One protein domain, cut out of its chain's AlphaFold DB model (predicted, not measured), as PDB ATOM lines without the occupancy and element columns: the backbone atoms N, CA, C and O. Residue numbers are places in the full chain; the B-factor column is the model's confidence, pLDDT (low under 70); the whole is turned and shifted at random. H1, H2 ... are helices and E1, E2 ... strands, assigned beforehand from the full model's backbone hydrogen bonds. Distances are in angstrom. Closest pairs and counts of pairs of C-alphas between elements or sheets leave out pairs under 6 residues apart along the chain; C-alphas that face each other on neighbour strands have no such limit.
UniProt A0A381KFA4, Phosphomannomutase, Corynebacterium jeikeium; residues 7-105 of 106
ATOM      1  N   GLY A   7     -30.807  13.977  18.625       83.31
ATOM      2  CA  GLY A   7     -30.866  13.722  17.189       83.31
ATOM      3  C   GLY A   7     -29.467  13.634  16.575       83.31
ATOM      4  O   GLY A   7     -28.455  13.640  17.275       83.31
ATOM      5  N   THR A   8     -29.400  13.599  15.245       81.38
ATOM      6  CA  THR A   8     -28.135  13.523  14.488       81.38
ATOM      7  C   THR A   8     -27.229  14.736  14.696       81.38
ATOM      8  O   THR A   8     -26.012  14.608  14.652       81.38
ATOM      9  N   ALA A   9     -27.820  15.902  14.960       77.56
ATOM     10  CA  ALA A   9     -27.118  17.151  15.246       77.56
ATOM     11  C   ALA A   9     -27.164  17.524  16.739       77.56
ATOM     12  O   ALA A   9     -27.104  18.704  17.089       77.56
ATOM     13  N   GLY A  10     -27.319  16.529  17.617       82.75
ATOM     14  CA  GLY A  10     -27.408  16.746  19.054       82.75
ATOM     15  C   GLY A  10     -28.834  16.950  19.572       82.75
ATOM     16  O   GLY A  10     -29.814  16.626  18.899       82.75
ATOM     17  N   LEU A  11     -28.967  17.448  20.800       85.19
ATOM     18  CA  LEU A  11     -30.265  17.811  21.383       85.19
ATOM     19  C   LEU A  11     -30.768  19.085  20.719       85.19
ATOM     20  O   LEU A  11     -29.976  20.006  20.609       85.19
ATOM     21  N   ARG A  12     -32.046  19.171  20.335       83.19
ATOM     22  CA  ARG A  12     -32.673  20.371  19.749       83.19
ATOM     23  C   ARG A  12     -34.017  20.642  20.404       83.19
ATOM     24  O   ARG A  12     -34.858  19.750  20.430       83.19
ATOM     25  N   ALA A  13     -34.223  21.852  20.912       83.88
ATOM     26  CA  ALA A  13     -35.502  22.259  21.486       83.88
ATOM     27  C   ALA A  13     -35.695  23.768  21.514       83.88
ATOM     28  O   ALA A  13     -34.738  24.534  21.546       83.88
ATOM     29  N   LYS A  14     -36.957  24.190  21.609       85.62
ATOM     30  CA  LYS A  14     -37.300  25.561  21.996       85.62
ATOM     31  C   LYS A  14     -36.730  25.902  23.379       85.62
ATOM     32  O   LYS A  14     -36.693  25.044  24.252       85.62
ATOM     33  N   ILE A  15     -36.291  27.139  23.589       82.88
ATOM     34  CA  ILE A  15     -35.872  27.648  24.897       82.88
ATOM     35  C   ILE A  15     -37.111  27.834  25.768       82.88
ATOM     36  O   ILE A  15     -38.045  28.530  25.367       82.88
ATOM     37  N   GLY A  16     -37.084  27.281  26.978       86.38
ATOM     38  CA  GLY A  16     -38.160  27.446  27.948       86.38
ATOM     39  C   GLY A  16     -37.998  26.558  29.189       86.38
ATOM     40  O   GLY A  16     -37.035  25.792  29.283       86.38
ATOM     41  N   PRO A  17     -38.886  26.696  30.189       88.50
ATOM     42  CA  PRO A  17     -38.769  26.014  31.480       88.50
ATOM     43  C   PRO A  17     -39.129  24.517  31.445       88.50
ATOM     44  O   PRO A  17     -38.934  23.822  32.444       88.50
ATOM     45  N   GLY A  18     -39.681  24.019  30.339       89.25
ATOM     46  CA  GLY A  18     -40.187  22.657  30.203       89.25
ATOM     47  C   GLY A  18     -39.104  21.565  30.193       89.25
ATOM     48  O   GLY A  18     -37.938  21.815  29.879       89.25
ATOM     49  N   PRO A  19     -39.468  20.313  30.523       86.69
ATOM     50  CA  PRO A  19     -38.544  19.171  30.514       86.69
ATOM     51  C   PRO A  19     -38.127  18.712  29.102       86.69
ATOM     52  O   PRO A  19     -37.124  18.009  28.957       86.69
ATOM     53  N   ASP A  20     -38.887  19.100  28.082       88.06
ATOM     54  CA  ASP A  20     -38.644  18.933  26.645       88.06
ATOM     55  C   ASP A  20     -38.102  20.212  25.982       88.06
ATOM     56  O   ASP A  20     -37.956  20.270  24.764       88.06
ATOM     57  N   GLU A  21     -37.786  21.233  26.779       87.00
ATOM     58  CA  GLU A  21     -37.277  22.524  26.327       87.00
ATOM     59  C   GLU A  21     -35.787  22.686  26.675       87.00
ATOM     60  O   GLU A  21     -35.243  22.034  27.576       87.00
ATOM     61  N   MET A  22     -35.092  23.567  25.958       86.19
ATOM     62  CA  MET A  22     -33.725  23.937  26.296       86.19
ATOM     63  C   MET A  22     -33.724  24.918  27.468       86.19
ATOM     64  O   MET A  22     -34.229  26.038  27.373       86.19
ATOM     65  N   ASN A  23     -33.091  24.506  28.558       86.50
ATOM     66  CA  ASN A  23     -32.820  25.319  29.733       86.50
ATOM     67  C   ASN A  23     -31.533  24.851  30.413       86.50
ATOM     68  O   ASN A  23     -30.921  23.854  30.031       86.50
ATOM     69  N   VAL A  24     -31.129  25.583  31.451       86.06
ATOM     70  CA  VAL A  24     -29.931  25.278  32.240       86.06
ATOM     71  C   VAL A  24     -29.966  23.845  32.770       86.06
ATOM     72  O   VAL A  24     -28.972  23.138  32.652       86.06
ATOM     73  N   SER A  25     -31.104  23.377  33.287       90.00
ATOM     74  CA  SER A  25     -31.226  22.039  33.873       90.00
ATOM     75  C   SER A  25     -31.112  20.923  32.832       90.00
ATOM     76  O   SER A  25     -30.425  19.929  33.070       90.00
ATOM     77  N   THR A  26     -31.768  21.060  31.673       88.38
ATOM     78  CA  THR A  26     -31.682  20.067  30.590       88.38
ATOM     79  C   THR A  26     -30.280  20.029  29.987       88.38
ATOM     80  O   THR A  26     -29.720  18.941  29.841       88.38
ATOM     81  N   ALA A  27     -29.667  21.190  29.749       86.81
ATOM     82  CA  ALA A  27     -28.302  21.290  29.239       86.81
ATOM     83  C   ALA A  27     -27.242  20.804  30.253       86.81
ATOM     84  O   ALA A  27     -26.300  20.116  29.863       86.81
ATOM     85  N   THR A  28     -27.425  21.063  31.554       89.06
ATOM     86  CA  THR A  28     -26.554  20.544  32.630       89.06
ATOM     87  C   THR A  28     -26.557  19.021  32.640       89.06
ATOM     88  O   THR A  28     -25.500  18.394  32.586       89.06
ATOM     89  N   ARG A  29     -27.751  18.407  32.663       90.12
ATOM     90  CA  ARG A  29     -27.883  16.942  32.670       90.12
ATOM     91  C   ARG A  29     -27.261  16.311  31.429       90.12
ATOM     92  O   ARG A  29     -26.561  15.311  31.547       90.12
ATOM     93  N   ALA A  30     -27.500  16.902  30.260       88.94
ATOM     94  CA  ALA A  30     -26.908  16.437  29.013       88.94
ATOM     95  C   ALA A  30     -25.376  16.501  29.054       88.94
ATOM     96  O   ALA A  30     -24.715  15.508  28.760       88.94
ATOM     97  N   THR A  31     -24.820  17.636  29.484       89.50
ATOM     98  CA  THR A  31     -23.371  17.852  29.577       89.50
ATOM     99  C   THR A  31     -22.711  16.859  30.530       89.50
ATOM    100  O   THR A  31     -21.747  16.192  30.153       89.50
ATOM    101  N   ALA A  32     -23.260  16.701  31.738       89.69
ATOM    102  CA  ALA A  32     -22.749  15.757  32.726       89.69
ATOM    103  C   ALA A  32     -22.811  14.308  32.218       89.69
ATOM    104  O   ALA A  32     -21.834  13.567  32.330       89.69
ATOM    105  N   GLY A  33     -23.935  13.916  31.604       89.19
ATOM    106  CA  GLY A  33     -24.116  12.572  31.055       89.19
ATOM    107  C   GLY A  33     -23.120  12.249  29.942       89.19
ATOM    108  O   GLY A  33     -22.546  11.165  29.920       89.19
ATOM    109  N   VAL A  34     -22.860  13.205  29.050       86.75
ATOM    110  CA  VAL A  34     -21.874  13.064  27.972       86.75
ATOM    111  C   VAL A  34     -20.453  12.932  28.514       86.75
ATOM    112  O   VAL A  34     -19.713  12.050  28.074       86.75
ATOM    113  N   ALA A  35     -20.063  13.790  29.460       87.44
ATOM    114  CA  ALA A  35     -18.728  13.756  30.052       87.44
ATOM    115  C   ALA A  35     -18.474  12.421  30.771       87.44
ATOM    116  O   ALA A  35     -17.447  11.777  30.551       87.44
ATOM    117  N   ALA A  36     -19.446  11.946  31.555       89.06
ATOM    118  CA  ALA A  36     -19.376  10.634  32.194       89.06
ATOM    119  C   ALA A  36     -19.282   9.498  31.158       89.06
ATOM    120  O   ALA A  36     -18.385   8.657  31.233       89.06
ATOM    121  N   TRP A  37     -20.140   9.516  30.133       88.44
ATOM    122  CA  TRP A  37     -20.161   8.495  29.082       88.44
ATOM    123  C   TRP A  37     -18.834   8.396  28.315       88.44
ATOM    124  O   TRP A  37     -18.381   7.290  28.001       88.44
ATOM    125  N   LEU A  38     -18.196   9.537  28.024       85.88
ATOM    126  CA  LEU A  38     -16.882   9.593  27.380       85.88
ATOM    127  C   LEU A  38     -15.787   9.029  28.288       85.88
ATOM    128  O   LEU A  38     -14.978   8.232  27.812       85.88
ATOM    129  N   LYS A  39     -15.785   9.391  29.576       85.06
ATOM    130  CA  LYS A  39     -14.826   8.875  30.567       85.06
ATOM    131  C   LYS A  39     -14.898   7.352  30.699       85.06
ATOM    132  O   LYS A  39     -13.866   6.701  30.805       85.06
ATOM    133  N   GLU A  40     -16.097   6.778  30.636       90.56
ATOM    134  CA  GLU A  40     -16.300   5.324  30.693       90.56
ATOM    135  C   GLU A  40     -15.779   4.581  29.453       90.56
ATOM    136  O   GLU A  40     -15.393   3.416  29.544       90.56
ATOM    137  N   ARG A  41     -15.809   5.213  28.272       88.25
ATOM    138  CA  ARG A  41     -15.608   4.525  26.978       88.25
ATOM    139  C   ARG A  41     -14.324   4.884  26.260       88.25
ATOM    140  O   ARG A  41     -13.951   4.205  25.300       88.25
ATOM    141  N   LYS A  42     -13.675   5.971  26.653       87.31
ATOM    142  CA  LYS A  42     -12.467   6.484  26.014       87.31
ATOM    143  C   LYS A  42     -11.350   6.565  27.039       87.31
ATOM    144  O   LYS A  42     -11.582   6.600  28.240       87.31
ATOM    145  N   ARG A  43     -10.117   6.591  26.545       86.38
ATOM    146  CA  ARG A  43      -8.946   6.909  27.361       86.38
ATOM    147  C   ARG A  43      -8.561   8.369  27.122       86.38
ATOM    148  O   ARG A  43      -8.763   8.852  26.004       86.38
ATOM    149  N   PRO A  44      -7.998   9.058  28.127       82.75
ATOM    150  CA  PRO A  44      -7.376  10.356  27.916       82.75
ATOM    151  C   PRO A  44      -6.360  10.276  26.774       82.75
ATOM    152  O   PRO A  44      -5.567   9.339  26.702       82.75
ATOM    153  N   LEU A  45      -6.379  11.264  25.878       80.94
ATOM    154  CA  LEU A  45      -5.434  11.329  24.755       80.94
ATOM    155  C   LEU A  45      -4.028  11.754  25.195       80.94
ATOM    156  O   LEU A  45      -3.063  11.588  24.455       80.94
ATOM    157  N   ARG A  46      -3.914  12.360  26.379       80.19
ATOM    158  CA  ARG A  46      -2.670  12.899  26.918       80.19
ATOM    159  C   ARG A  46      -2.112  11.980  27.994       80.19
ATOM    160  O   ARG A  46      -2.856  11.352  28.741       80.19
ATOM    161  N   ALA A  47      -0.786  11.979  28.105       86.75
ATOM    162  CA  ALA A  47      -0.063  11.205  29.108       86.75
ATOM    163  C   ALA A  47      -0.333  11.664  30.554       86.75
ATOM    164  O   ALA A  47      -0.115  10.889  31.476       86.75
ATOM    165  N   ASP A  48      -0.831  12.894  30.752       86.25
ATOM    166  CA  ASP A  48      -1.225  13.417  32.071       86.25
ATOM    167  C   ASP A  48      -2.485  12.732  32.639       86.25
ATOM    168  O   ASP A  48      -2.826  12.948  33.798       86.25
ATOM    169  N   GLY A  49      -3.167  11.891  31.851       83.69
ATOM    170  CA  GLY A  49      -4.349  11.149  32.292       83.69
ATOM    171  C   GLY A  49      -5.604  12.011  32.438       83.69
ATOM    172  O   GLY A  49      -6.624  11.517  32.913       83.69
ATOM    173  N   VAL A  50      -5.559  13.276  32.010       85.38
ATOM    174  CA  VAL A  50      -6.655  14.234  32.171       85.38
ATOM    175  C   VAL A  50      -7.464  14.338  30.879       85.38
ATOM    176  O   VAL A  50      -6.925  14.584  29.794       85.38
ATOM    177  N   PHE A  51      -8.786  14.197  30.983       83.94
ATOM    178  CA  PHE A  51      -9.688  14.492  29.876       83.94
ATOM    179  C   PHE A  51      -9.768  15.998  29.662       83.94
ATOM    180  O   PHE A  51      -9.880  16.783  30.600       83.94
ATOM    181  N   ARG A  52      -9.741  16.417  28.400       81.81
ATOM    182  CA  ARG A  52      -9.950  17.816  28.039       81.81
ATOM    183  C   ARG A  52     -11.200  17.901  27.201       81.81
ATOM    184  O   ARG A  52     -11.291  17.236  26.172       81.81
ATOM    185  N   ALA A  53     -12.136  18.718  27.654       78.69
ATOM    186  CA  ALA A  53     -13.250  19.123  26.832       78.69
ATOM    187  C   ALA A  53     -13.031  20.543  26.364       78.69
ATOM    188  O   ALA A  53     -12.349  21.368  26.980       78.69
ATOM    189  N   ALA A  54     -13.667  20.800  25.252       76.56
ATOM    190  CA  ALA A  54     -13.733  22.089  24.662       76.56
ATOM    191  C   ALA A  54     -15.281  22.413  24.652       76.56
ATOM    192  O   ALA A  54     -16.065  21.481  24.638       76.56
ATOM    193  N   VAL A  55     -15.727  23.683  24.763       76.88
ATOM    194  CA  VAL A  55     -17.103  24.258  24.800       76.88
ATOM    195  C   VAL A  55     -17.292  25.561  23.958       76.88
ATOM    196  O   VAL A  55     -16.997  26.677  24.375       76.88
ATOM    197  N   GLY A  56     -17.821  25.457  22.748       73.12
ATOM    198  CA  GLY A  56     -18.056  26.589  21.850       73.12
ATOM    199  C   GLY A  56     -19.461  27.175  22.007       73.12
ATOM    200  O   GLY A  56     -20.374  26.514  22.495       73.12
ATOM    201  N   TYR A  57     -19.638  28.413  21.552       75.62
ATOM    202  CA  TYR A  57     -20.941  29.066  21.413       75.62
ATOM    203  C   TYR A  57     -20.955  29.960  20.170       75.62
ATOM    204  O   TYR A  57     -19.902  30.363  19.673       75.62
ATOM    205  N   ASP A  58     -22.147  30.268  19.671       78.69
ATOM    206  CA  ASP A  58     -22.375  31.190  18.553       78.69
ATOM    207  C   ASP A  58     -22.987  32.523  19.035       78.69
ATOM    208  O   ASP A  58     -23.188  32.750  20.229       78.69
ATOM    209  N   ALA A  59     -23.278  33.439  18.109       74.81
ATOM    210  CA  ALA A  59     -23.780  34.780  18.428       74.81
ATOM    211  C   ALA A  59     -25.234  34.818  18.952       74.81
ATOM    212  O   ALA A  59     -25.796  35.899  19.133       74.81
ATOM    213  N   ARG A  60     -25.885  33.669  19.161       71.62
ATOM    214  CA  ARG A  60     -27.312  33.626  19.487       71.62
ATOM    215  C   ARG A  60     -27.573  33.835  20.975       71.62
ATOM    216  O   ARG A  60     -26.734  33.586  21.843       71.62
ATOM    217  N   TYR A  61     -28.788  34.291  21.272       71.25
ATOM    218  CA  TYR A  61     -29.230  34.554  22.638       71.25
ATOM    219  C   TYR A  61     -29.109  33.294  23.511       71.25
ATOM    220  O   TYR A  61     -29.470  32.202  23.086       71.25
ATOM    221  N   ALA A  62     -28.611  33.463  24.738       75.69
ATOM    222  CA  ALA A  62     -28.329  32.411  25.725       75.69
ATOM    223  C   ALA A  62     -27.198  31.414  25.387       75.69
ATOM    224  O   ALA A  62     -26.749  30.718  26.297       75.69
ATOM    225  N   SER A  63     -26.670  31.392  24.158       76.69
ATOM    226  CA  SER A  63     -25.586  30.486  23.729       76.69
ATOM    227  C   SER A  63     -24.338  30.631  24.616       76.69
ATOM    228  O   SER A  63     -23.830  29.653  25.163       76.69
ATOM    229  N   HIS A  64     -23.923  31.875  24.893       81.56
ATOM    230  CA  HIS A  64     -22.798  32.157  25.792       81.56
ATOM    231  C   HIS A  64     -23.030  31.665  27.230       81.56
ATOM    232  O   HIS A  64     -22.155  31.035  27.818       81.56
ATOM    233  N   ALA A  65     -24.216  31.912  27.793       84.06
ATOM    234  CA  ALA A  65     -24.541  31.491  29.156       84.06
ATOM    235  C   ALA A  65     -24.564  29.959  29.284       84.06
ATOM    236  O   ALA A  65     -24.043  29.409  30.254       84.06
ATOM    237  N   LEU A  66     -25.115  29.266  28.282       81.94
ATOM    238  CA  LEU A  66     -25.102  27.806  28.228       81.94
ATOM    239  C   LEU A  66     -23.683  27.252  28.080       81.94
ATOM    240  O   LEU A  66     -23.377  26.239  28.701       81.94
ATOM    241  N   ALA A  67     -22.805  27.913  27.324       83.19
ATOM    242  CA  ALA A  67     -21.408  27.506  27.215       83.19
ATOM    243  C   ALA A  67     -20.627  27.700  28.523       83.19
ATOM    244  O   ALA A  67     -19.896  26.799  28.928       83.19
ATOM    245  N   VAL A  68     -20.809  28.824  29.226       85.81
ATOM    246  CA  VAL A  68     -20.189  29.031  30.550       85.81
ATOM    247  C   VAL A  68     -20.643  27.950  31.529       85.81
ATOM    248  O   VAL A  68     -19.807  27.296  32.142       85.81
ATOM    249  N   MET A  69     -21.949  27.684  31.596       89.44
ATOM    250  CA  MET A  69     -22.482  26.604  32.426       89.44
ATOM    251  C   MET A  69     -21.924  25.235  32.016       89.44
ATOM    252  O   MET A  69     -21.504  24.466  32.873       89.44
ATOM    253  N   SER A  70     -21.872  24.929  30.717       86.56
ATOM    254  CA  SER A  70     -21.389  23.626  30.244       86.56
ATOM    255  C   SER A  70     -19.909  23.424  30.580       86.56
ATOM    256  O   SER A  70     -19.518  22.317  30.944       86.56
ATOM    257  N   ARG A  71     -19.089  24.484  30.522       87.62
ATOM    258  CA  ARG A  71     -17.701  24.454  31.012       87.62
ATOM    259  C   ARG A  71     -17.663  24.066  32.488       87.62
ATOM    260  O   ARG A  71     -16.957  23.124  32.829       87.62
ATOM    261  N   ASP A  72     -18.429  24.760  33.324       90.06
ATOM    262  CA  ASP A  72     -18.430  24.543  34.777       90.06
ATOM    263  C   ASP A  72     -18.876  23.119  35.127       90.06
ATOM    264  O   ASP A  72     -18.275  22.450  35.967       90.06
ATOM    265  N   VAL A  73     -19.889  22.608  34.423       90.56
ATOM    266  CA  VAL A  73     -20.354  21.225  34.582       90.56
ATOM    267  C   VAL A  73     -19.262  20.234  34.201       90.56
ATOM    268  O   VAL A  73     -19.035  19.284  34.945       90.56
ATOM    269  N   VAL A  74     -18.557  20.437  33.085       88.44
ATOM    270  CA  VAL A  74     -17.461  19.537  32.707       88.44
ATOM    271  C   VAL A  74     -16.318  19.585  33.721       88.44
ATOM    272  O   VAL A  74     -15.821  18.530  34.094       88.44
ATOM    273  N   GLU A  75     -15.917  20.768  34.192       86.88
ATOM    274  CA  GLU A  75     -14.872  20.903  35.220       86.88
ATOM    275  C   GLU A  75     -15.266  20.230  36.540       86.88
ATOM    276  O   GLU A  75     -14.401  19.730  37.255       86.88
ATOM    277  N   SER A  76     -16.565  20.162  36.848       90.50
ATOM    278  CA  SER A  76     -17.059  19.442  38.027       90.50
ATOM    279  C   SER A  76     -16.967  17.916  37.908       90.50
ATOM    280  O   SER A  76     -17.003  17.219  38.924       90.50
ATOM    281  N   VAL A  77     -16.841  17.371  36.691       86.50
ATOM    282  CA  VAL A  77     -16.677  15.928  36.486       86.50
ATOM    283  C   VAL A  77     -15.225  15.551  36.752       86.50
ATOM    284  O   VAL A  77     -14.311  15.943  36.031       86.50
ATOM    285  N   GLU A  78     -15.008  14.728  37.777       87.81
ATOM    286  CA  GLU A  78     -13.674  14.269  38.162       87.81
ATOM    287  C   GLU A  78     -12.891  13.704  36.961       87.81
ATOM    288  O   GLU A  78     -13.381  12.848  36.215       87.81
ATOM    289  N   GLY A  79     -11.640  14.139  36.808       83.06
ATOM    290  CA  GLY A  79     -10.751  13.708  35.727       83.06
ATOM    291  C   GLY A  79     -10.832  14.568  34.464       83.06
ATOM    292  O   GLY A  79     -10.076  14.312  33.526       83.06
ATOM    293  N   TYR A  80     -11.693  15.590  34.437       83.94
ATOM    294  CA  TYR A  80     -11.698  16.614  33.398       83.94
ATOM    295  C   TYR A  80     -10.949  17.881  33.824       83.94
ATOM    296  O   TYR A  80     -11.014  18.319  34.967       83.94
ATOM    297  N   ALA A  81     -10.284  18.509  32.856       77.12
ATOM    298  CA  ALA A  81      -9.873  19.905  32.915       77.12
ATOM    299  C   ALA A  81     -10.436  20.625  31.685       77.12
ATOM    300  O   ALA A  81     -10.090  20.272  30.549       77.12
ATOM    301  N   ALA A  82     -11.286  21.635  31.875       61.09
ATOM    302  CA  ALA A  82     -11.690  22.494  30.768       61.09
ATOM    303  C   ALA A  82     -10.656  23.619  30.614       61.09
ATOM    304  O   ALA A  82     -10.272  24.292  31.565       61.09
ATOM    305  N   ASN A  83     -10.123  23.784  29.403       55.03
ATOM    306  CA  ASN A  83      -9.155  24.841  29.119       55.03
ATOM    307  C   ASN A  83      -9.871  26.030  28.471       55.03
ATOM    308  O   ASN A  83     -10.833  25.851  27.733       55.03
ATOM    309  N   ARG A  84      -9.365  27.248  28.677       48.19
ATOM    310  CA  ARG A  84      -9.998  28.538  28.313       48.19
ATOM    311  C   ARG A  84     -10.269  28.772  26.808       48.19
ATOM    312  O   ARG A  84     -10.745  29.841  26.438       48.19
ATOM    313  N   ARG A  85      -9.959  27.803  25.936       40.62
ATOM    314  CA  ARG A  85     -10.280  27.778  24.499       40.62
ATOM    315  C   ARG A  85     -11.068  26.506  24.217       40.62
ATOM    316  O   ARG A  85     -10.517  25.410  24.243       40.62
ATOM    317  N   VAL A  86     -12.366  26.670  24.038       43.00
ATOM    318  CA  VAL A  86     -13.363  25.640  24.295       43.00
ATOM    319  C   VAL A  86     -14.181  25.419  22.962       43.00
ATOM    320  O   VAL A  86     -14.640  26.374  22.355       43.00
ATOM    321  N   VAL A  87     -14.293  24.158  22.488       34.66
ATOM    322  CA  VAL A  87     -14.986  23.500  21.339       34.66
ATOM    323  C   VAL A  87     -15.869  22.285  21.781       34.66
ATOM    324  O   VAL A  87     -15.441  21.137  21.749       34.66
ATOM    325  N   SER A  88     -17.093  22.529  22.243       36.69
ATOM    326  CA  SER A  88     -18.238  21.596  22.236       36.69
ATOM    327  C   SER A  88     -19.337  22.411  21.616       36.69
ATOM    328  O   SER A  88     -19.591  23.552  21.998       36.69
ATOM    329  N   VAL A  89     -19.879  21.899  20.534       39.84
ATOM    330  CA  VAL A  89     -20.685  22.693  19.633       39.84
ATOM    331  C   VAL A  89     -22.090  22.771  20.223       39.84
ATOM    332  O   VAL A  89     -22.962  21.973  19.901       39.84
ATOM    333  N   VAL A  90     -22.338  23.739  21.106       43.56
ATOM    334  CA  VAL A  90     -23.705  24.169  21.419       43.56
ATOM    335  C   VAL A  90     -24.166  25.051  20.254       43.56
ATOM    336  O   VAL A  90     -24.074  26.273  20.304       43.56
ATOM    337  N   VAL A  91     -24.585  24.438  19.139       39.59
ATOM    338  CA  VAL A  91     -25.229  25.179  18.037       39.59
ATOM    339  C   VAL A  91     -26.655  25.454  18.451       39.59
ATOM    340  O   VAL A  91     -27.506  24.591  18.329       39.59
ATOM    341  N   VAL A  92     -26.961  26.655  18.919       42.66
ATOM    342  CA  VAL A  92     -28.334  27.047  19.254       42.66
ATOM    343  C   VAL A  92     -29.125  27.330  17.976       42.66
ATOM    344  O   VAL A  92     -29.271  28.475  17.625       42.66
ATOM    345  N   GLU A  93     -29.609  26.355  17.200       39.47
ATOM    346  CA  GLU A  93     -30.262  26.675  15.914       39.47
ATOM    347  C   GLU A  93     -31.629  27.348  16.135       39.47
ATOM    348  O   GLU A  93     -32.555  26.692  16.588       39.47
ATOM    349  N   VAL A  94     -31.751  28.656  15.854       41.53
ATOM    350  CA  VAL A  94     -33.022  29.410  15.877       41.53
ATOM    351  C   VAL A  94     -33.480  29.647  14.437       41.53
ATOM    352  O   VAL A  94     -32.777  30.335  13.693       41.53
ATOM    353  N   GLU A  95     -34.650  29.127  14.057       38.09
ATOM    354  CA  GLU A  95     -35.323  29.523  12.813       38.09
ATOM    355  C   GLU A  95     -35.972  30.915  12.940       38.09
ATOM    356  O   GLU A  95     -36.495  31.270  14.003       38.09
ATOM    357  N   PRO A  96     -35.988  31.720  11.865       38.31
ATOM    358  CA  PRO A  96     -36.612  33.034  11.872       38.31
ATOM    359  C   PRO A  96     -38.139  32.917  11.735       38.31
ATOM    360  O   PRO A  96     -38.681  33.142  10.662       38.31
ATOM    361  N   ALA A  97     -38.837  32.590  12.829       39.88
ATOM    362  CA  ALA A  97     -40.267  32.878  13.029       39.88
ATOM    363  C   ALA A  97     -40.699  32.588  14.484       39.88
ATOM    364  O   ALA A  97     -41.209  31.520  14.804       39.88
ATOM    365  N   GLY A  98     -40.496  33.540  15.400       49.34
ATOM    366  CA  GLY A  98     -41.216  33.594  16.686       49.34
ATOM    367  C   GLY A  98     -40.913  32.528  17.759       49.34
ATOM    368  O   GLY A  98     -41.286  32.745  18.910       49.34
ATOM    369  N   GLN A  99     -40.210  31.429  17.459       50.53
ATOM    370  CA  GLN A  99     -39.785  30.428  18.449       50.53
ATOM    371  C   GLN A  99     -38.261  30.390  18.600       50.53
ATOM    372  O   GLN A  99     -37.525  30.063  17.676       50.53
ATOM    373  N   ARG A 100     -37.775  30.700  19.808       59.97
ATOM    374  CA  ARG A 100     -36.353  30.603  20.164       59.97
ATOM    375  C   ARG A 100     -35.991  29.124  20.280       59.97
ATOM    376  O   ARG A 100     -36.452  28.502  21.224       59.97
ATOM    377  N   GLN A 101     -35.212  28.563  19.361       56.44
ATOM    378  CA  GLN A 101     -34.718  27.181  19.425       56.44
ATOM    379  C   GLN A 101     -33.221  27.125  19.762       56.44
ATOM    380  O   GLN A 101     -32.493  28.089  19.568       56.44
ATOM    381  N   ALA A 102     -32.775  26.021  20.349       55.75
ATOM    382  CA  ALA A 102     -31.418  25.802  20.813       55.75
ATOM    383  C   ALA A 102     -30.993  24.350  20.594       55.75
ATOM    384  O   ALA A 102     -31.820  23.449  20.740       55.75
ATOM    385  N   SER A 103     -29.705  24.113  20.331       56.47
ATOM    386  CA  SER A 103     -29.137  22.780  20.202       56.47
ATOM    387  C   SER A 103     -27.826  22.604  20.961       56.47
ATOM    388  O   SER A 103     -27.070  23.551  21.158       56.47
ATOM    389  N   PHE A 104     -27.570  21.365  21.377       56.53
ATOM    390  CA  PHE A 104     -26.377  20.909  22.089       56.53
ATOM    391  C   PHE A 104     -25.779  19.709  21.345       56.53
ATOM    392  O   PHE A 104     -26.419  18.658  21.288       56.53
ATOM    393  N   GLY A 105     -24.589  19.871  20.767       60.19
ATOM    394  CA  GLY A 105     -23.883  18.869  19.965       60.19
ATOM    395  C   GLY A 105     -22.609  18.337  20.631       60.19
ATOM    396  O   GLY A 105     -22.062  18.960  21.544       60.19
TER     397      GLY A 105
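AT A GLANCE: This is residues 7 to 105 of the 106 residues of the protein "Phosphomannomutase" of Corynebacterium jeikeium (UniProt A0A381KFA4). Two helices, H1 and H2, pack steeply on each other between two small strand pairs: antiparallel E1 and E4 towards one end, parallel E2 and E3 towards the other. The 99 printed residues hold, in order, E1, H1, E2, H2, E3, E4, a mixed class with under half of the residues in named elements. The whole is compact, radius of gyration of the C-alphas 13.9 A, spanning 48 by 24 by 23 A.

IN THESE COORDINATES: E1, residues 10 to 14, begins at C-alpha (-27.408, 16.746, 19.054); E4, residues 101 to 104, ends at (-26.377, 20.909, 22.089). H1, residues 24 to 41, is 25.8 A long; H2, residues 63 to 76, 20.0 A. E2 is residues 51 to 53, E3 80 to 82.

HOW THE PARTS SIT: Across E1 and E4, N 13 and O 102 are 2.9 A apart. H1 and H2 touch, closest at C-alphas Thr 31 and Ser 70, 6.1 A, the same way at a steep tilt of 45 degrees. E2, H2, E3 form a strand-helix-strand unit, parallel strands joined through a helix, its crossover right-handed; N 81 and O 51 are 2.9 A apart. In both helices every O i to N i+4 pair is within hydrogen-bond range.

THE WHOLE: The printed part has no cut. The E3 to E4 link is long. Residues 82 to 105 are under pLDDT 70.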